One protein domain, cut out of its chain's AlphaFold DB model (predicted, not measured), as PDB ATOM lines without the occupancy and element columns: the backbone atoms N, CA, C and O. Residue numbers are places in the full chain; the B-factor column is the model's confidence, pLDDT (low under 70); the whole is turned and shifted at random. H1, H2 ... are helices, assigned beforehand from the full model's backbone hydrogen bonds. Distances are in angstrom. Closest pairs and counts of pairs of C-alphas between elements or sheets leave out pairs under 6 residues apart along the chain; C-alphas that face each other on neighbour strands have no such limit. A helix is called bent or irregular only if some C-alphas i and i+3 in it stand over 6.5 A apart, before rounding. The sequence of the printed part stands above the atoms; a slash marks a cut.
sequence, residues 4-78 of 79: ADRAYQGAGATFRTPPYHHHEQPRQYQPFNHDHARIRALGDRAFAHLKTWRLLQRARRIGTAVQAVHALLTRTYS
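This is residues 4 to 78 of the 79 residues of the protein "Predicted protein" of Streptomyces viridosporus (strain ATCC 14672 / DSM 40746 / JCM 4963 / KCTC 9882 / NRRL B-12104 / FH 1290) (UniProt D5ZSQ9). Two long helices, H2 and H3, meet near their ends in a wide-open V, and a looping arm, residues 11 to 26, folds back from the far end of H2 to the short helix H1. The 75 printed residues hold three named helices, H1, H2, H3 along the chain, and no named strand: all helix. The whole is extended, with a radius of gyration of the C-alphas of 22.6 A and spans of 65 by 32 by 17 A.

H2, residues 27 to 52, and H3, residues 54 to 77, are close but not clearly touching; their closest C-alphas, of Leu 50 and Leu 56, are 7.3 A apart. They run the same way at a steep tilt of 60 degrees. H1, residues 4 to 10, is apart from both. Every O i to N i+4 pair is within hydrogen-bond range in H3, 20 of 22 in H2 and 0 of 3 in H1, where 1 of 4 O i to N i+3 pairs is.

H2 spans 37.4 A from C-alpha 27 at (173.379, 154.491, 156.288); it is irregular, with C-alphas 28 and 31 7.0 A apart. H3 spans 34.9 A, ending with C-alpha 77 at (204.705, 189.529, 204.399). H1 spans 11.7 A.

The C-alphas farthest apart, of Arg 27 and Tyr 77, are 67.3 A apart. The printed part has no cut. The link H1 to H2 is long, H2 to H3 tight. Residues 4 to 25 have pLDDT under 70.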
ATOM      1  N   ALA A   4     177.888 166.752 176.435       49.41
ATOM      2  CA  ALA A   4     177.939 167.547 175.208       49.41
ATOM      3  C   ALA A   4     176.625 167.520 174.405       49.41
ATOM      4  O   ALA A   4     176.230 168.544 173.857       49.41
ATOM      5  N   ASP A   5     175.906 166.395 174.412       51.88
ATOM      6  CA  ASP A   5     174.686 166.218 173.609       51.88
ATOM      7  C   ASP A   5     173.519 167.100 174.085       51.88
ATOM      8  O   ASP A   5     172.643 167.471 173.308       51.88
ATOM      9  N   ARG A   6     173.521 167.487 175.367       56.56
ATOM     10  CA  ARG A   6     172.456 168.306 175.962       56.56
ATOM     11  C   ARG A   6     172.583 169.790 175.606       56.56
ATOM     12  O   ARG A   6     171.576 170.483 175.562       56.56
ATOM     13  N   ALA A   7     173.795 170.275 175.334       56.31
ATOM     14  CA  ALA A   7     174.026 171.689 175.028       56.31
ATOM     15  C   ALA A   7     173.452 172.099 173.659       56.31
ATOM     16  O   ALA A   7     173.060 173.247 173.480       56.31
ATOM     17  N   TYR A   8     173.357 171.159 172.712       53.09
ATOM     18  CA  TYR A   8     172.894 171.437 171.349       53.09
ATOM     19  C   TYR A   8     171.365 171.453 171.200       53.09
ATOM     20  O   TYR A   8     170.851 172.004 170.233       53.09
ATOM     21  N   GLN A   9     170.620 170.886 172.155       56.19
ATOM     22  CA  GLN A   9     169.152 170.842 172.091       56.19
ATOM     23  C   GLN A   9     168.473 172.185 172.417       56.19
ATOM     24  O   GLN A   9     167.290 172.337 172.136       56.19
ATOM     25  N   GLY A  10     169.200 173.156 172.981       57.59
ATOM     26  CA  GLY A  10     168.674 174.488 173.317       57.59
ATOM     27  C   GLY A  10     169.008 175.593 172.309       57.59
ATOM     28  O   GLY A  10     168.559 176.722 172.483       57.59
ATOM     29  N   ALA A  11     169.804 175.304 171.273       58.59
ATOM     30  CA  ALA A  11     170.178 176.292 170.264       58.59
ATOM     31  C   ALA A  11     169.048 176.422 169.231       58.59
ATOM     32  O   ALA A  11     168.938 175.625 168.301       58.59
ATOM     33  N   GLY A  12     168.169 177.403 169.438       53.94
ATOM     34  CA  GLY A  12     167.033 177.680 168.562       53.94
ATOM     35  C   GLY A  12     167.435 177.840 167.092       53.94
ATOM     36  O   GLY A  12     168.298 178.645 166.762       53.94
ATOM     37  N   ALA A  13     166.768 177.051 166.243       56.97
ATOM     38  CA  ALA A  13     166.481 177.203 164.810       56.97
ATOM     39  C   ALA A  13     167.605 177.479 163.782       56.97
ATOM     40  O   ALA A  13     167.355 177.271 162.597       56.97
ATOM     41  N   THR A  14     168.821 177.881 164.155       61.41
ATOM     42  CA  THR A  14     169.872 178.205 163.164       61.41
ATOM     43  C   THR A  14     170.600 176.963 162.651       61.41
ATOM     44  O   THR A  14     171.065 176.931 161.515       61.41
ATOM     45  N   PHE A  15     170.673 175.910 163.464       55.72
ATOM     46  CA  PHE A  15     171.319 174.656 163.094       55.72
ATOM     47  C   PHE A  15     170.280 173.546 163.008       55.72
ATOM     48  O   PHE A  15     169.527 173.298 163.948       55.72
ATOM     49  N   ARG A  16     170.237 172.864 161.860       57.28
ATOM     50  CA  ARG A  16     169.380 171.697 161.654       57.28
ATOM     51  C   ARG A  16     169.919 170.548 162.506       57.28
ATOM     52  O   ARG A  16     170.792 169.803 162.070       57.28
ATOM     53  N   THR A  17     169.420 170.428 163.730       54.62
ATOM     54  CA  THR A  17     169.729 169.308 164.620       54.62
ATOM     55  C   THR A  17     169.171 168.026 163.991       54.62
ATOM     56  O   THR A  17     167.965 167.961 163.739       54.62
ATOM     57  N   PRO A  18     170.004 167.013 163.682       57.00
ATOM     58  CA  PRO A  18     169.513 165.751 163.138       57.00
ATOM     59  C   PRO A  18     168.513 165.103 164.108       57.00
ATOM     60  O   PRO A  18     168.736 165.164 165.324       57.00
ATOM     61  N   PRO A  19     167.425 164.483 163.608       53.47
ATOM     62  CA  PRO A  19     166.426 163.853 164.460       53.47
ATOM     63  C   PRO A  19     167.087 162.789 165.334       53.47
ATOM     64  O   PRO A  19     167.737 161.859 164.855       53.47
ATOM     65  N   TYR A  20     166.929 162.966 166.643       55.44
ATOM     66  CA  TYR A  20     167.543 162.162 167.694       55.44
ATOM     67  C   TYR A  20     166.771 160.844 167.880       55.44
ATOM     68  O   TYR A  20     166.280 160.540 168.962       55.44
ATOM     69  N   HIS A  21     166.634 160.055 166.813       54.03
ATOM     70  CA  HIS A  21     166.084 158.703 166.881       54.03
ATOM     71  C   HIS A  21     167.196 157.691 166.619       54.03
ATOM     72  O   HIS A  21     167.592 157.402 165.495       54.03
ATOM     73  N   HIS A  22     167.718 157.171 167.726       55.47
ATOM     74  CA  HIS A  22     168.850 156.252 167.832       55.47
ATOM     75  C   HIS A  22     168.601 154.835 167.297       55.47
ATOM     76  O   HIS A  22     169.330 153.921 167.678       55.47
ATOM     77  N   HIS A  23     167.589 154.602 166.464       54.84
ATOM     78  CA  HIS A  23     167.294 153.236 166.028       54.84
ATOM     79  C   HIS A  23     167.810 152.915 164.644       54.84
ATOM     80  O   HIS A  23     168.403 151.857 164.494       54.84
ATOM     81  N   GLU A  24     167.802 153.844 163.697       60.56
ATOM     82  CA  GLU A  24     168.472 153.621 162.420       60.56
ATOM     83  C   GLU A  24     168.974 154.957 161.907       60.56
ATOM     84  O   GLU A  24     168.289 155.667 161.172       60.56
ATOM     85  N   GLN A  25     170.179 155.351 162.335       61.59
ATOM     86  CA  GLN A  25     170.804 156.490 161.687       61.59
ATOM     87  C   GLN A  25     170.993 156.116 160.207       61.59
ATOM     88  O   GLN A  25     171.575 155.057 159.934       61.59
ATOM     89  N   PRO A  26     170.481 156.924 159.260       70.69
ATOM     90  CA  PRO A  26     170.502 156.569 157.848       70.69
ATOM     91  C   PRO A  26     171.915 156.166 157.419       70.69
ATOM     92  O   PRO A  26     172.870 156.858 157.774       70.69
ATOM     93  N   ARG A  27     172.064 155.064 156.664       73.12
ATOM     94  CA  ARG A  27     173.379 154.491 156.288       73.12
ATOM     95  C   ARG A  27     174.363 155.530 155.731       73.12
ATOM     96  O   ARG A  27     175.554 155.435 155.993       73.12
ATOM     97  N   GLN A  28     173.848 156.552 155.050       76.81
ATOM     98  CA  GLN A  28     174.599 157.712 154.552       76.81
ATOM     99  C   GLN A  28     175.426 158.464 155.619       76.81
ATOM    100  O   GLN A  28     176.427 159.080 155.272       76.81
ATOM    101  N   TYR A  29     175.064 158.397 156.904       75.38
ATOM    102  CA  TYR A  29     175.790 159.050 158.003       75.38
ATOM    103  C   TYR A  29     176.751 158.114 158.753       75.38
ATOM    104  O   TYR A  29     177.555 158.580 159.560       75.38
ATOM    105  N   GLN A  30     176.720 156.803 158.481       83.00
ATOM    106  CA  GLN A  30     177.611 155.845 159.143       83.00
ATOM    107  C   GLN A  30     179.102 156.113 158.883       83.00
ATOM    108  O   GLN A  30     179.858 156.049 159.854       83.00
ATOM    109  N   PRO A  31     179.546 156.464 157.657       87.56
ATOM    110  CA  PRO A  31     180.951 156.794 157.417       87.56
ATOM    111  C   PRO A  31     181.412 157.993 158.253       87.56
ATOM    112  O   PRO A  31     182.425 157.916 158.942       87.56
ATOM    113  N   PHE A  32     180.606 159.059 158.300       86.06
ATOM    114  CA  PHE A  32     180.904 160.248 159.103       86.06
ATOM    115  C   PHE A  32     180.981 159.932 160.600       86.06
ATOM    116  O   PHE A  32     181.905 160.363 161.290       86.06
ATOM    117  N   ASN A  33     180.044 159.134 161.114       83.44
ATOM    118  CA  ASN A  33     180.079 158.701 162.506       83.44
ATOM    119  C   ASN A  33     181.290 157.830 162.822       83.44
ATOM    120  O   ASN A  33     181.848 157.943 163.912       83.44
ATOM    121  N   HIS A  34     181.676 156.952 161.899       87.44
ATOM    122  CA  HIS A  34     182.840 156.096 162.057       87.44
ATOM    123  C   HIS A  34     184.124 156.933 162.125       87.44
ATOM    124  O   HIS A  34     184.928 156.761 163.045       87.44
ATOM    125  N   ASP A  35     184.276 157.904 161.227       91.06
ATOM    126  CA  ASP A  35     185.418 158.818 161.221       91.06
ATOM    127  C   ASP A  35     185.449 159.696 162.479       91.06
ATOM    128  O   ASP A  35     186.485 159.822 163.140       91.06
ATOM    129  N   HIS A  36     184.295 160.223 162.890       88.81
ATOM    130  CA  HIS A  36     184.171 160.984 164.130       88.81
ATOM    131  C   HIS A  36     184.512 160.132 165.365       88.81
ATOM    132  O   HIS A  36     185.247 160.576 166.254       88.81
ATOM    133  N   ALA A  37     184.030 158.887 165.420       91.25
ATOM    134  CA  ALA A  37     184.344 157.950 166.493       91.25
ATOM    135  C   ALA A  37     185.841 157.619 166.532       91.25
ATOM    136  O   ALA A  37     186.416 157.547 167.620       91.25
ATOM    137  N   ARG A  38     186.494 157.490 165.373       94.56
ATOM    138  CA  ARG A  38     187.938 157.249 165.271       94.56
ATOM    139  C   ARG A  38     188.753 158.409 165.843       94.56
ATOM    140  O   ARG A  38     189.646 158.177 166.660       94.56
ATOM    141  N   ILE A  39     188.418 159.648 165.478       92.69
ATOM    142  CA  ILE A  39     189.082 160.852 166.008       92.69
ATOM    143  C   ILE A  39     188.869 160.954 167.523       92.69
ATOM    144  O   ILE A  39     189.818 161.175 168.282       92.69
ATOM    145  N   ARG A  40     187.637 160.725 167.991       93.50
ATOM    146  CA  ARG A  40     187.307 160.752 169.421       93.50
ATOM    147  C   ARG A  40     188.056 159.683 170.210       93.50
ATOM    148  O   ARG A  40     188.571 159.981 171.284       93.50
ATOM    149  N   ALA A  41     188.138 158.462 169.686       94.25
ATOM    150  CA  ALA A  41     188.850 157.362 170.328       94.25
ATOM    151  C   ALA A  41     190.349 157.660 170.466       94.25
ATOM    152  O   ALA A  41     190.938 157.366 171.508       94.25
ATOM    153  N   LEU A  42     190.959 158.285 169.452       95.75
ATOM    154  CA  LEU A  42     192.353 158.718 169.512       95.75
ATOM    155  C   LEU A  42     192.570 159.770 170.610       95.75
ATOM    156  O   LEU A  42     193.482 159.624 171.426       95.75
ATOM    157  N   GLY A  43     191.704 160.786 170.675       93.06
ATOM    158  CA  GLY A  43     191.759 161.820 171.710       93.06
ATOM    159  C   GLY A  43     191.563 161.254 173.117       93.06
ATOM    160  O   GLY A  43     192.376 161.503 174.006       93.06
ATOM    161  N   ASP A  44     190.532 160.428 173.316       92.75
ATOM    162  CA  ASP A  44     190.258 159.780 174.602       92.75
ATOM    163  C   ASP A  44     191.448 158.899 175.047       92.75
ATOM    164  O   ASP A  44     191.838 158.938 176.219       92.75
ATOM    165  N   ARG A  45     192.090 158.164 174.123       92.06
ATOM    166  CA  ARG A  45     193.297 157.363 174.403       92.06
ATOM    167  C   ARG A  45     194.493 158.241 174.776       92.06
ATOM    168  O   ARG A  45     195.170 157.948 175.762       92.06
ATOM    169  N   ALA A  46     194.736 159.330 174.048       89.19
ATOM    170  CA  ALA A  46     195.800 160.278 174.372       89.19
ATOM    171  C   ALA A  46     195.609 160.881 175.776       89.19
ATOM    172  O   ALA A  46     196.541 160.895 176.581       89.19
ATOM    173  N   PHE A  47     194.384 161.286 176.129       85.50
ATOM    174  CA  PHE A  47     194.070 161.774 177.475       85.50
ATOM    175  C   PHE A  47     194.232 160.700 178.557       85.50
ATOM    176  O   PHE A  47     194.670 161.019 179.665       85.50
ATOM    177  N   ALA A  48     193.902 159.439 178.269       87.50
ATOM    178  CA  ALA A  48     194.133 158.331 179.196       87.50
ATOM    179  C   ALA A  48     195.635 158.108 179.450       87.50
ATOM    180  O   ALA A  48     196.049 157.967 180.605       87.50
ATOM    181  N   HIS A  49     196.471 158.171 178.408       87.44
ATOM    182  CA  HIS A  49     197.927 158.135 178.564       87.44
ATOM    183  C   HIS A  49     198.432 159.319 179.395       87.44
ATOM    184  O   HIS A  49     199.115 159.115 180.394       87.44
ATOM    185  N   LEU A  50     198.015 160.547 179.087       84.12
ATOM    186  CA  LEU A  50     198.423 161.726 179.860       84.12
ATOM    187  C   LEU A  50     198.042 161.629 181.344       84.12
ATOM    188  O   LEU A  50     198.817 162.024 182.212       84.12
ATOM    189  N   LYS A  51     196.869 161.073 181.667       80.31
ATOM    190  CA  LYS A  51     196.430 160.882 183.061       80.31
ATOM    191  C   LYS A  51     197.250 159.833 183.817       80.31
ATOM    192  O   LYS A  51     197.405 159.961 185.033       80.31
ATOM    193  N   THR A  52     197.761 158.820 183.120       83.75
ATOM    194  CA  THR A  52     198.573 157.738 183.708       83.75
ATOM    195  C   THR A  52     200.062 158.083 183.796       83.75
ATOM    196  O   THR A  52     200.804 157.415 184.516       83.75
ATOM    197  N   TRP A  53     200.519 159.152 183.136       88.75
ATOM    198  CA  TRP A  53     201.915 159.585 183.196       88.75
ATOM    199  C   TRP A  53     202.305 160.086 184.593       88.75
ATOM    200  O   TRP A  53     201.982 161.203 185.008       88.75
ATOM    201  N   ARG A  54     203.098 159.268 185.296       83.44
ATOM    202  CA  ARG A  54     203.661 159.561 186.630       83.44
ATOM    203  C   ARG A  54     204.448 160.876 186.663       83.44
ATOM    204  O   ARG A  54     204.446 161.560 187.683       83.44
ATOM    205  N   LEU A  55     205.084 161.257 185.550       83.75
ATOM    206  CA  LEU A  55     205.802 162.530 185.415       83.75
ATOM    207  C   LEU A  55     204.863 163.737 185.501       83.75
ATOM    208  O   LEU A  55     205.128 164.653 186.273       83.75
ATOM    209  N   LEU A  56     203.734 163.716 184.785       84.69
ATOM    210  CA  LEU A  56     202.742 164.791 184.846       84.69
ATOM    211  C   LEU A  56     202.137 164.893 186.252       84.69
ATOM    212  O   LEU A  56     201.956 165.989 186.780       84.69
ATOM    213  N   GLN A  57     201.864 163.751 186.884       86.56
ATOM    214  CA  GLN A  57     201.388 163.705 188.266       86.56
ATOM    215  C   GLN A  57     202.415 164.304 189.238       86.56
ATOM    216  O   GLN A  57     202.050 165.099 190.103       86.56
ATOM    217  N   ARG A  58     203.705 163.979 189.081       87.62
ATOM    218  CA  ARG A  58     204.787 164.553 189.892       87.62
ATOM    219  C   ARG A  58     204.918 166.062 189.666       87.62
ATOM    220  O   ARG A  58     204.980 166.797 190.646       87.62
ATOM    221  N   ALA A  59     204.875 166.525 188.419       89.56
ATOM    222  CA  ALA A  59     204.927 167.948 188.085       89.56
ATOM    223  C   ALA A  59     203.766 168.731 188.721       89.56
ATOM    224  O   ALA A  59     203.990 169.777 189.326       89.56
ATOM    225  N   ARG A  60     202.538 168.190 188.678       90.38
ATOM    226  CA  ARG A  60     201.379 168.792 189.360       90.38
ATOM    227  C   ARG A  60     201.600 168.917 190.864       90.38
ATOM    228  O   ARG A  60     201.337 169.976 191.417       90.38
ATOM    229  N   ARG A  61     202.114 167.868 191.517       92.56
ATOM    230  CA  ARG A  61     202.395 167.892 192.964       92.56
ATOM    231  C   ARG A  61     203.430 168.955 193.330       92.56
ATOM    232  O   ARG A  61     203.231 169.658 194.314       92.56
ATOM    233  N   ILE A  62     204.493 169.092 192.534       94.88
ATOM    234  CA  ILE A  62     205.505 170.143 192.726       94.88
ATOM    235  C   ILE A  62     204.861 171.523 192.564       94.88
ATOM    236  O   ILE A  62     205.023 172.368 193.437       94.88
ATOM    237  N   GLY A  63     204.070 171.729 191.507       95.56
ATOM    238  CA  GLY A  63     203.344 172.982 191.295       95.56
ATOM    239  C   GLY A  63     202.439 173.344 192.474       95.56
ATOM    240  O   GLY A  63     202.483 174.472 192.954       95.56
ATOM    241  N   THR A  64     201.675 172.385 193.004       96.06
ATOM    242  CA  THR A  64     200.840 172.596 194.197       96.06
ATOM    243  C   THR A  64     201.670 172.967 195.429       96.06
ATOM    244  O   THR A  64     201.283 173.875 196.159       96.06
ATOM    245  N   ALA A  65     202.811 172.310 195.657       95.81
ATOM    246  CA  ALA A  65     203.689 172.628 196.782       95.81
ATOM    247  C   ALA A  65     204.271 174.048 196.671       95.81
ATOM    248  O   ALA A  65     204.242 174.799 197.642       95.81
ATOM    249  N   VAL A  66     204.728 174.440 195.477       97.00
ATOM    250  CA  VAL A  66     205.231 175.797 195.210       97.00
ATOM    251  C   VAL A  66     204.142 176.843 195.453       97.00
ATOM    252  O   VAL A  66     204.401 177.843 196.113       97.00
ATOM    253  N   GLN A  67     202.915 176.597 194.986       96.62
ATOM    254  CA  GLN A  67     201.783 177.499 195.217       96.62
ATOM    255  C   GLN A  67     201.443 177.639 196.705       96.62
ATOM    256  O   GLN A  67     201.199 178.747 197.174       96.62
ATOM    257  N   ALA A  68     201.475 176.542 197.466       96.25
ATOM    258  CA  ALA A  68     201.234 176.576 198.906       96.25
ATOM    259  C   ALA A  68     202.306 177.388 199.653       96.25
ATOM    260  O   ALA A  68     201.969 178.224 200.489       96.25
ATOM    261  N   VAL A  69     203.587 177.186 199.323       96.19
ATOM    262  CA  VAL A  69     204.695 177.961 199.904       96.19
ATOM    263  C   VAL A  69     204.576 179.437 199.533       96.19
ATOM    264  O   VAL A  69     204.687 180.291 200.407       96.19
ATOM    265  N   HIS A  70     204.297 179.747 198.265       96.38
ATOM    266  CA  HIS A  70     204.099 181.121 197.814       96.38
ATOM    267  C   HIS A  70     202.959 181.803 198.580       96.38
ATOM    268  O   HIS A  70     203.162 182.878 199.130       96.38
ATOM    269  N   ALA A  71     201.801 181.148 198.708       95.38
ATOM    270  CA  ALA A  71     200.661 181.680 199.454       95.38
ATOM    271  C   ALA A  71     200.980 181.934 200.938       95.38
ATOM    272  O   ALA A  71     200.536 182.936 201.498       95.38
ATOM    273  N   LEU A  72     201.762 181.054 201.577       95.19
ATOM    274  CA  LEU A  72     202.214 181.248 202.957       95.19
ATOM    275  C   LEU A  72     203.138 182.458 203.085       95.19
ATOM    276  O   LEU A  72     202.897 183.300 203.944       95.19
ATOM    277  N   LEU A  73     204.143 182.567 202.212       95.81
ATOM    278  CA  LEU A  73     205.069 183.698 202.210       95.81
ATOM    279  C   LEU A  73     204.314 185.013 201.981       95.81
ATOM    280  O   LEU A  73     204.453 185.950 202.764       95.81
ATOM    281  N   THR A  74     203.441 185.074 200.976       94.25
ATOM    282  CA  THR A  74     202.617 186.262 200.711       94.25
ATOM    283  C   THR A  74     201.775 186.651 201.926       94.25
ATOM    284  O   THR A  74     201.690 187.833 202.254       94.25
ATOM    285  N   ARG A  75     201.199 185.676 202.641       91.25
ATOM    286  CA  ARG A  75     200.430 185.933 203.864       91.25
ATOM    287  C   ARG A  75     201.300 186.475 205.001       91.25
ATOM    288  O   ARG A  75     200.851 187.374 205.698       91.25
ATOM    289  N   THR A  76     202.513 185.955 205.197       88.62
ATOM    290  CA  THR A  76     203.416 186.412 206.271       88.62
ATOM    291  C   THR A  76     204.006 187.798 206.022       88.62
ATOM    292  O   THR A  76     204.289 188.498 206.982       88.62
ATOM    293  N   TYR A  77     204.177 188.205 204.760       75.12
ATOM    294  CA  TYR A  77     204.705 189.529 204.399       75.12
ATOM    295  C   TYR A  77     203.628 190.616 204.256       75.12
ATOM    296  O   TYR A  77     203.966 191.775 204.041       75.12
ATOM    297  N   SER A  78     202.348 190.248 204.350       70.19
ATOM    298  CA  SER A  78     201.212 191.181 204.281       70.19
ATOM    299  C   SER A  78     200.577 191.450 205.655       70.19
ATOM    300  O   SER A  78     199.467 191.979 205.712       70.19
TER     301      SER A  78